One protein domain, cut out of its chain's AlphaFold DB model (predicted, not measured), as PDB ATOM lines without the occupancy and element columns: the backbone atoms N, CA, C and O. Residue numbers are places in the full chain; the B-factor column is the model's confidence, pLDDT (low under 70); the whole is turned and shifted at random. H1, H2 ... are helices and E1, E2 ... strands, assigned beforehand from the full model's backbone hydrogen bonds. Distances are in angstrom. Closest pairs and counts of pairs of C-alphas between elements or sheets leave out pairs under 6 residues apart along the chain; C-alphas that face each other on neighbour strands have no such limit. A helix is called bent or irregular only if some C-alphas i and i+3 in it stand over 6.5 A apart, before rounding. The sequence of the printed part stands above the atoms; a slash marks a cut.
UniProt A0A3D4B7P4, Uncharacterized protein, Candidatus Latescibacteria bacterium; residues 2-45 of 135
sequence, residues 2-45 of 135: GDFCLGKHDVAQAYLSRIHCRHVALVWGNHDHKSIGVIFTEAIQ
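This is residues 2 to 45 of the 135 residues of an uncharacterized protein of Candidatus Latescibacteria bacterium (UniProt A0A3D4B7P4). Two short parallel strands, E1 and E2, lie side by side along one edge of a small domain, H1 lies across from them, and H2 sits between, near the strands on its one side and packed on H1 on its other. Loops make much of the rest: residues 17 to 24 reach out at one end on the way from H1 to E1, and residues 28 to 33 swing round the other end from E1 to H2. The printed part has 44 residues with two named helices and two named strands, in the order H1, E1, H2, E2; the sheet's order is E1, E2, parallel. The class is mixed, helices and strands, with under half of the residues, 20 of 44, in named elements. The whole is compact and rounded, with a radius of gyration of the C-alphas of 9.3 A and spans of 25 by 19 by 14 A.

Begin with the sheet: find C-alpha 25 at (-22.243, 80.456, 48.577), where E1 begins, residues 25 to 27, 6.7 A from first to last C-alpha. Its neighbour E2, residues 42 to 44, is 6.6 A long and ends at C-alpha 44, at (-20.456, 80.761, 40.909). Between them along the chain comes H2, residues 34 to 39, 10.7 A long. Then go back to C-alpha 9 at (-35.977, 86.014, 44.669), where H1 begins; it runs over residues 9 to 16, 10.2 A long.

Look first at E1 and E2, parallel with 12 degrees between their directions. The C-alphas of Leu 26 and Ala 43 face each other at 4.5 A, and within hydrogen-bond range are N 26 and O 42 at 2.8 A and N 44 and O 26 at 2.9 A. E1, H2 and E2 make a strand-helix-strand unit, two parallel neighbour strands with a helix between them along the chain, and its crossover is right-handed. The closest C-alphas of H2 and E2 are those of Gly 37 and Ala 43, 5.5 A apart; those of E1 and H2 are Leu 26 and Gly 37, 7.3 A apart. From H2 move on to H1: the two touch, with the C-alphas of His 9 and Ile 36 closest at 4.8 A, and run the same way at a steep tilt of 48 degrees. H1 and E2 are apart. In H1 every O i to N i+4 pair is within hydrogen-bond range; in H2 it is 0 of 2, beside 2 of 3 O i to N i+3 pairs. H2 is irregular, but only just: C-alphas 35 and 38 are 6.7 A apart.

The two C-alphas farthest apart are those of His 20 and Asn 30, 25.0 A. The printed part has no cut from residue 2 to 45. The link from H2 to E2 is tight, those from H1 to E1 and from E1 to H2 are short, and no link is long. Read the B-factor column for the model's confidence: the mean pLDDT of the printed part is 97.2, and no printed residue is under 70.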
ATOM      1  N   GLY A   2     -26.247  73.850  43.677       96.69
ATOM      2  CA  GLY A   2     -27.341  74.150  42.755       96.69
ATOM      3  C   GLY A   2     -28.727  73.790  43.263       96.69
ATOM      4  O   GLY A   2     -28.868  73.282  44.378       96.69
ATOM      5  N   ASP A   3     -29.712  74.086  42.421       97.38
ATOM      6  CA  ASP A   3     -31.134  73.772  42.566       97.38
ATOM      7  C   ASP A   3     -31.668  74.098  43.965       97.38
ATOM      8  O   ASP A   3     -32.353  73.308  44.611       97.38
ATOM      9  N   PHE A   4     -31.331  75.295  44.448       97.50
ATOM     10  CA  PHE A   4     -31.712  75.777  45.767       97.50
ATOM     11  C   PHE A   4     -33.232  75.882  45.909       97.50
ATOM     12  O   PHE A   4     -33.794  75.499  46.937       97.50
ATOM     13  N   CYS A   5     -33.909  76.393  44.878       96.88
ATOM     14  CA  CYS A   5     -35.362  76.348  44.780       96.88
ATOM     15  C   CYS A   5     -35.851  76.590  43.346       96.88
ATOM     16  O   CYS A   5     -35.210  77.293  42.573       96.88
ATOM     17  N   LEU A   6     -37.070  76.128  43.044       95.81
ATOM     18  CA  LEU A   6     -37.792  76.470  41.805       95.81
ATOM     19  C   LEU A   6     -38.340  77.912  41.793       95.81
ATOM     20  O   LEU A   6     -38.859  78.387  40.784       95.81
ATOM     21  N   GLY A   7     -38.290  78.594  42.939       94.44
ATOM     22  CA  GLY A   7     -38.797  79.946  43.114       94.44
ATOM     23  C   GLY A   7     -37.831  81.028  42.632       94.44
ATOM     24  O   GLY A   7     -36.652  80.798  42.372       94.44
ATOM     25  N   LYS A   8     -38.353  82.253  42.532       95.50
ATOM     26  CA  LYS A   8     -37.544  83.455  42.291       95.50
ATOM     27  C   LYS A   8     -37.049  84.036  43.621       95.50
ATOM     28  O   LYS A   8     -37.103  83.384  44.659       95.50
ATOM     29  N   HIS A   9     -36.588  85.281  43.565       96.88
ATOM     30  CA  HIS A   9     -35.977  86.014  44.669       96.88
ATOM     31  C   HIS A   9     -36.707  85.869  46.013       96.88
ATOM     32  O   HIS A   9     -36.093  85.411  46.964       96.88
ATOM     33  N   ASP A  10     -38.003  86.176  46.097       97.44
ATOM     34  CA  ASP A  10     -38.687  86.249  47.401       97.44
ATOM     35  C   ASP A  10     -38.830  84.882  48.086       97.44
ATOM     36  O   ASP A  10     -38.664  84.760  49.299       97.44
ATOM     37  N   VAL A  11     -39.072  83.830  47.297       97.94
ATOM     38  CA  VAL A  11     -39.125  82.445  47.794       97.94
ATOM     39  C   VAL A  11     -37.739  81.998  48.251       97.94
ATOM     40  O   VAL A  11     -37.593  81.463  49.348       97.94
ATOM     41  N   ALA A  12     -36.714  82.260  47.435       98.00
ATOM     42  CA  ALA A  12     -35.337  81.933  47.776       98.00
ATOM     43  C   ALA A  12     -34.881  82.676  49.042       98.00
ATOM     44  O   ALA A  12     -34.296  82.068  49.934       98.00
ATOM     45  N   GLN A  13     -35.220  83.960  49.172       97.81
ATOM     46  CA  GLN A  13     -34.912  84.783  50.340       97.81
ATOM     47  C   GLN A  13     -35.551  84.207  51.609       97.81
ATOM     48  O   GLN A  13     -34.883  84.115  52.638       97.81
ATOM     49  N   ALA A  14     -36.813  83.772  51.537       98.12
ATOM     50  CA  ALA A  14     -37.517  83.160  52.664       98.12
ATOM     51  C   ALA A  14     -36.915  81.810  53.095       98.12
ATOM     52  O   ALA A  14     -36.951  81.454  54.275       98.12
ATOM     53  N   TYR A  15     -36.354  81.035  52.163       97.69
ATOM     54  CA  TYR A  15     -35.608  79.822  52.505       97.69
ATOM     55  C   TYR A  15     -34.231  80.143  53.079       97.69
ATOM     56  O   TYR A  15     -33.860  79.586  54.112       97.69
ATOM     57  N   LEU A  16     -33.497  81.068  52.460       97.19
ATOM     58  CA  LEU A  16     -32.163  81.460  52.902       97.19
ATOM     59  C   LEU A  16     -32.191  82.076  54.306       97.19
ATOM     60  O   LEU A  16     -31.319  81.773  55.112       97.19
ATOM     61  N   SER A  17     -33.232  82.840  54.656       97.12
ATOM     62  CA  SER A  17     -33.384  83.427  55.995       97.12
ATOM     63  C   SER A  17     -33.564  82.399  57.116       97.12
ATOM     64  O   SER A  17     -33.461  82.748  58.289       97.12
ATOM     65  N   ARG A  18     -33.858  81.135  56.782       97.19
ATOM     66  CA  ARG A  18     -33.946  80.025  57.746       97.19
ATOM     67  C   ARG A  18     -32.596  79.339  57.972       97.19
ATOM     68  O   ARG A  18     -32.490  78.491  58.854       97.19
ATOM     69  N   ILE A  19     -31.579  79.675  57.180       96.19
ATOM     70  CA  ILE A  19     -30.221  79.150  57.304       96.19
ATOM     71  C   ILE A  19     -29.438  80.071  58.244       96.19
ATOM     72  O   ILE A  19     -29.284  81.258  57.985       96.19
ATOM     73  N   HIS A  20     -28.916  79.524  59.343       95.56
ATOM     74  CA  HIS A  20     -28.195  80.306  60.363       95.56
ATOM     75  C   HIS A  20     -26.756  80.699  59.967       95.56
ATOM     76  O   HIS A  20     -26.074  81.407  60.710       95.56
ATOM     77  N   CYS A  21     -26.262  80.221  58.825       95.44
ATOM     78  CA  CYS A  21     -24.916  80.506  58.340       95.44
ATOM     79  C   CYS A  21     -24.791  81.964  57.872       95.44
ATOM     80  O   CYS A  21     -25.626  82.455  57.120       95.44
ATOM     81  N   ARG A  22     -23.702  82.639  58.261       93.88
ATOM     82  CA  ARG A  22     -23.407  84.016  57.812       93.88
ATOM     83  C   ARG A  22     -22.931  84.082  56.364       93.88
ATOM     84  O   ARG A  22     -23.186  85.066  55.681       93.88
ATOM     85  N   HIS A  23     -22.217  83.047  55.930       96.69
ATOM     86  CA  HIS A  23     -21.686  82.931  54.582       96.69
ATOM     87  C   HIS A  23     -22.331  81.731  53.908       96.69
ATOM     88  O   HIS A  23     -22.155  80.597  54.354       96.69
ATOM     89  N   VAL A  24     -23.092  81.994  52.852       97.50
ATOM     90  CA  VAL A  24     -23.732  80.961  52.040       97.50
ATOM     91  C   VAL A  24     -23.391  81.259  50.593       97.50
ATOM     92  O   VAL A  24     -23.803  82.286  50.054       97.50
ATOM     93  N   ALA A  25     -22.603  80.379  49.983       97.62
ATOM     94  CA  ALA A  25     -22.243  80.456  48.577       97.62
ATOM     95  C   ALA A  25     -23.112  79.497  47.757       97.62
ATOM     96  O   ALA A  25     -23.376  78.365  48.173       97.62
ATOM     97  N   LEU A  26     -23.533  79.946  46.581       98.44
ATOM     98  CA  LEU A  26     -24.269  79.162  45.605       98.44
ATOM     99  C   LEU A  26     -23.325  78.711  44.487       98.44
ATOM    100  O   LEU A  26     -22.635  79.515  43.868       98.44
ATOM    101  N   VAL A  27     -23.343  77.416  44.190       98.56
ATOM    102  CA  VAL A  27     -22.916  76.893  42.886       98.56
ATOM    103  C   VAL A  27     -24.190  76.739  42.075       98.56
ATOM    104  O   VAL A  27     -25.088  76.068  42.568       98.56
ATOM    105  N   TRP A  28     -24.309  77.371  40.910       98.50
ATOM    106  CA  TRP A  28     -25.559  77.395  40.144       98.50
ATOM    107  C   TRP A  28     -25.988  76.004  39.674       98.50
ATOM    108  O   TRP A  28     -25.200  75.283  39.065       98.50
ATOM    109  N   GLY A  29     -27.251  75.661  39.922       98.19
ATOM    110  CA  GLY A  29     -27.948  74.543  39.299       98.19
ATOM    111  C   GLY A  29     -28.816  74.992  38.134       98.19
ATOM    112  O   GLY A  29     -29.016  76.185  37.894       98.19
ATOM    113  N   ASN A  30     -29.319  74.032  37.366       97.81
ATOM    114  CA  ASN A  30     -30.072  74.333  36.150       97.81
ATOM    115  C   ASN A  30     -31.507  74.785  36.409       97.81
ATOM    116  O   ASN A  30     -32.137  75.344  35.510       97.81
ATOM    117  N   HIS A  31     -32.023  74.549  37.612       97.38
ATOM    118  CA  HIS A  31     -33.338  75.013  38.027       97.38
ATOM    119  C   HIS A  31     -33.297  76.322  38.819       97.38
ATOM    120  O   HIS A  31     -34.347  76.918  39.067       97.38
ATOM    121  N   ASP A  32     -32.106  76.812  39.164       98.12
ATOM    122  CA  ASP A  32     -31.954  78.076  39.869       98.12
ATOM    123  C   ASP A  32     -32.288  79.264  38.964       98.12
ATOM    124  O   ASP A  32     -31.669  79.517  37.924       98.12
ATOM    125  N   HIS A  33     -33.251  80.074  39.393       97.81
ATOM    126  CA  HIS A  33     -33.560  81.308  38.692       97.81
ATOM    127  C   HIS A  33     -32.450  82.347  38.919       97.81
ATOM    128  O   HIS A  33     -32.146  82.700  40.054       97.81
ATOM    129  N   LYS A  34     -31.898  82.940  37.850       96.00
ATOM    130  CA  LYS A  34     -30.748  83.874  37.926       96.00
ATOM    131  C   LYS A  34     -30.918  85.040  38.909       96.00
ATOM    132  O   LYS A  34     -29.933  85.552  39.430       96.00
ATOM    133  N   SER A  35     -32.155  85.463  39.178       96.50
ATOM    134  CA  SER A  35     -32.431  86.541  40.139       96.50
ATOM    135  C   SER A  35     -32.015  86.217  41.574       96.50
ATOM    136  O   SER A  35     -31.892  87.140  42.367       96.50
ATOM    137  N   ILE A  36     -31.864  84.941  41.946       98.19
ATOM    138  CA  ILE A  36     -31.556  84.561  43.333       98.19
ATOM    139  C   ILE A  36     -30.074  84.752  43.667       98.19
ATOM    140  O   ILE A  36     -29.701  84.698  44.824       98.19
ATOM    141  N   GLY A  37     -29.200  84.990  42.689       97.62
ATOM    142  CA  GLY A  37     -27.755  85.040  42.942       97.62
ATOM    143  C   GLY A  37     -27.352  86.168  43.888       97.62
ATOM    144  O   GLY A  37     -26.420  86.015  44.667       97.62
ATOM    145  N   VAL A  38     -28.094  87.277  43.852       97.56
ATOM    146  CA  VAL A  38     -27.797  88.502  44.613       97.56
ATOM    147  C   VAL A  38     -27.997  88.359  46.121       97.56
ATOM    148  O   VAL A  38     -27.531  89.217  46.865       97.56
ATOM    149  N   ILE A  39     -28.694  87.311  46.574       97.50
ATOM    150  CA  ILE A  39     -28.970  87.090  48.002       97.50
ATOM    151  C   ILE A  39     -27.931  86.186  48.674       97.50
ATOM    152  O   ILE A  39     -27.879  86.119  49.899       97.50
ATOM    153  N   PHE A  40     -27.088  85.511  47.890       98.25
ATOM    154  CA  PHE A  40     -25.989  84.692  48.393       98.25
ATOM    155  C   PHE A  40     -24.724  85.532  48.585       98.25
ATOM    156  O   PHE A  40     -24.525  86.552  47.931       98.25
ATOM    157  N   THR A  41     -23.831  85.080  49.467       97.81
ATOM    158  CA  THR A  41     -22.514  85.708  49.664       97.81
ATOM    159  C   THR A  41     -21.669  85.640  48.394       97.81
ATOM    160  O   THR A  41     -20.905  86.553  48.098       97.81
ATOM    161  N   GLU A  42     -21.814  84.550  47.649       97.56
ATOM    162  CA  GLU A  42     -21.155  84.321  46.373       97.56
ATOM    163  C   GLU A  42     -22.054  83.427  45.515       97.56
ATOM    164  O   GLU A  42     -22.766  82.575  46.047       97.56
ATOM    165  N   ALA A  43     -22.031  83.603  44.196       98.06
ATOM    166  CA  ALA A  43     -22.767  82.756  43.266       98.06
ATOM    167  C   ALA A  43     -21.902  82.441  42.035       98.06
ATOM    168  O   ALA A  43     -21.724  83.285  41.156       98.06
ATOM    169  N   ILE A  44     -21.375  81.218  41.961       98.00
ATOM    170  CA  ILE A  44     -20.456  80.761  40.909       98.00
ATOM    171  C   ILE A  44     -21.097  79.692  40.032       98.00
ATOM    172  O   ILE A  44     -21.911  78.900  40.489       98.00
ATOM    173  N   GLN A  45     -20.738  79.644  38.749       97.75
ATOM    174  CA  GLN A  45     -21.189  78.557  37.862       97.75
ATOM    175  C   GLN A  45     -20.488  77.241  38.218       97.75
ATOM    176  O   GLN A  45     -21.094  76.180  38.293       97.75
TER     177      GLN A  45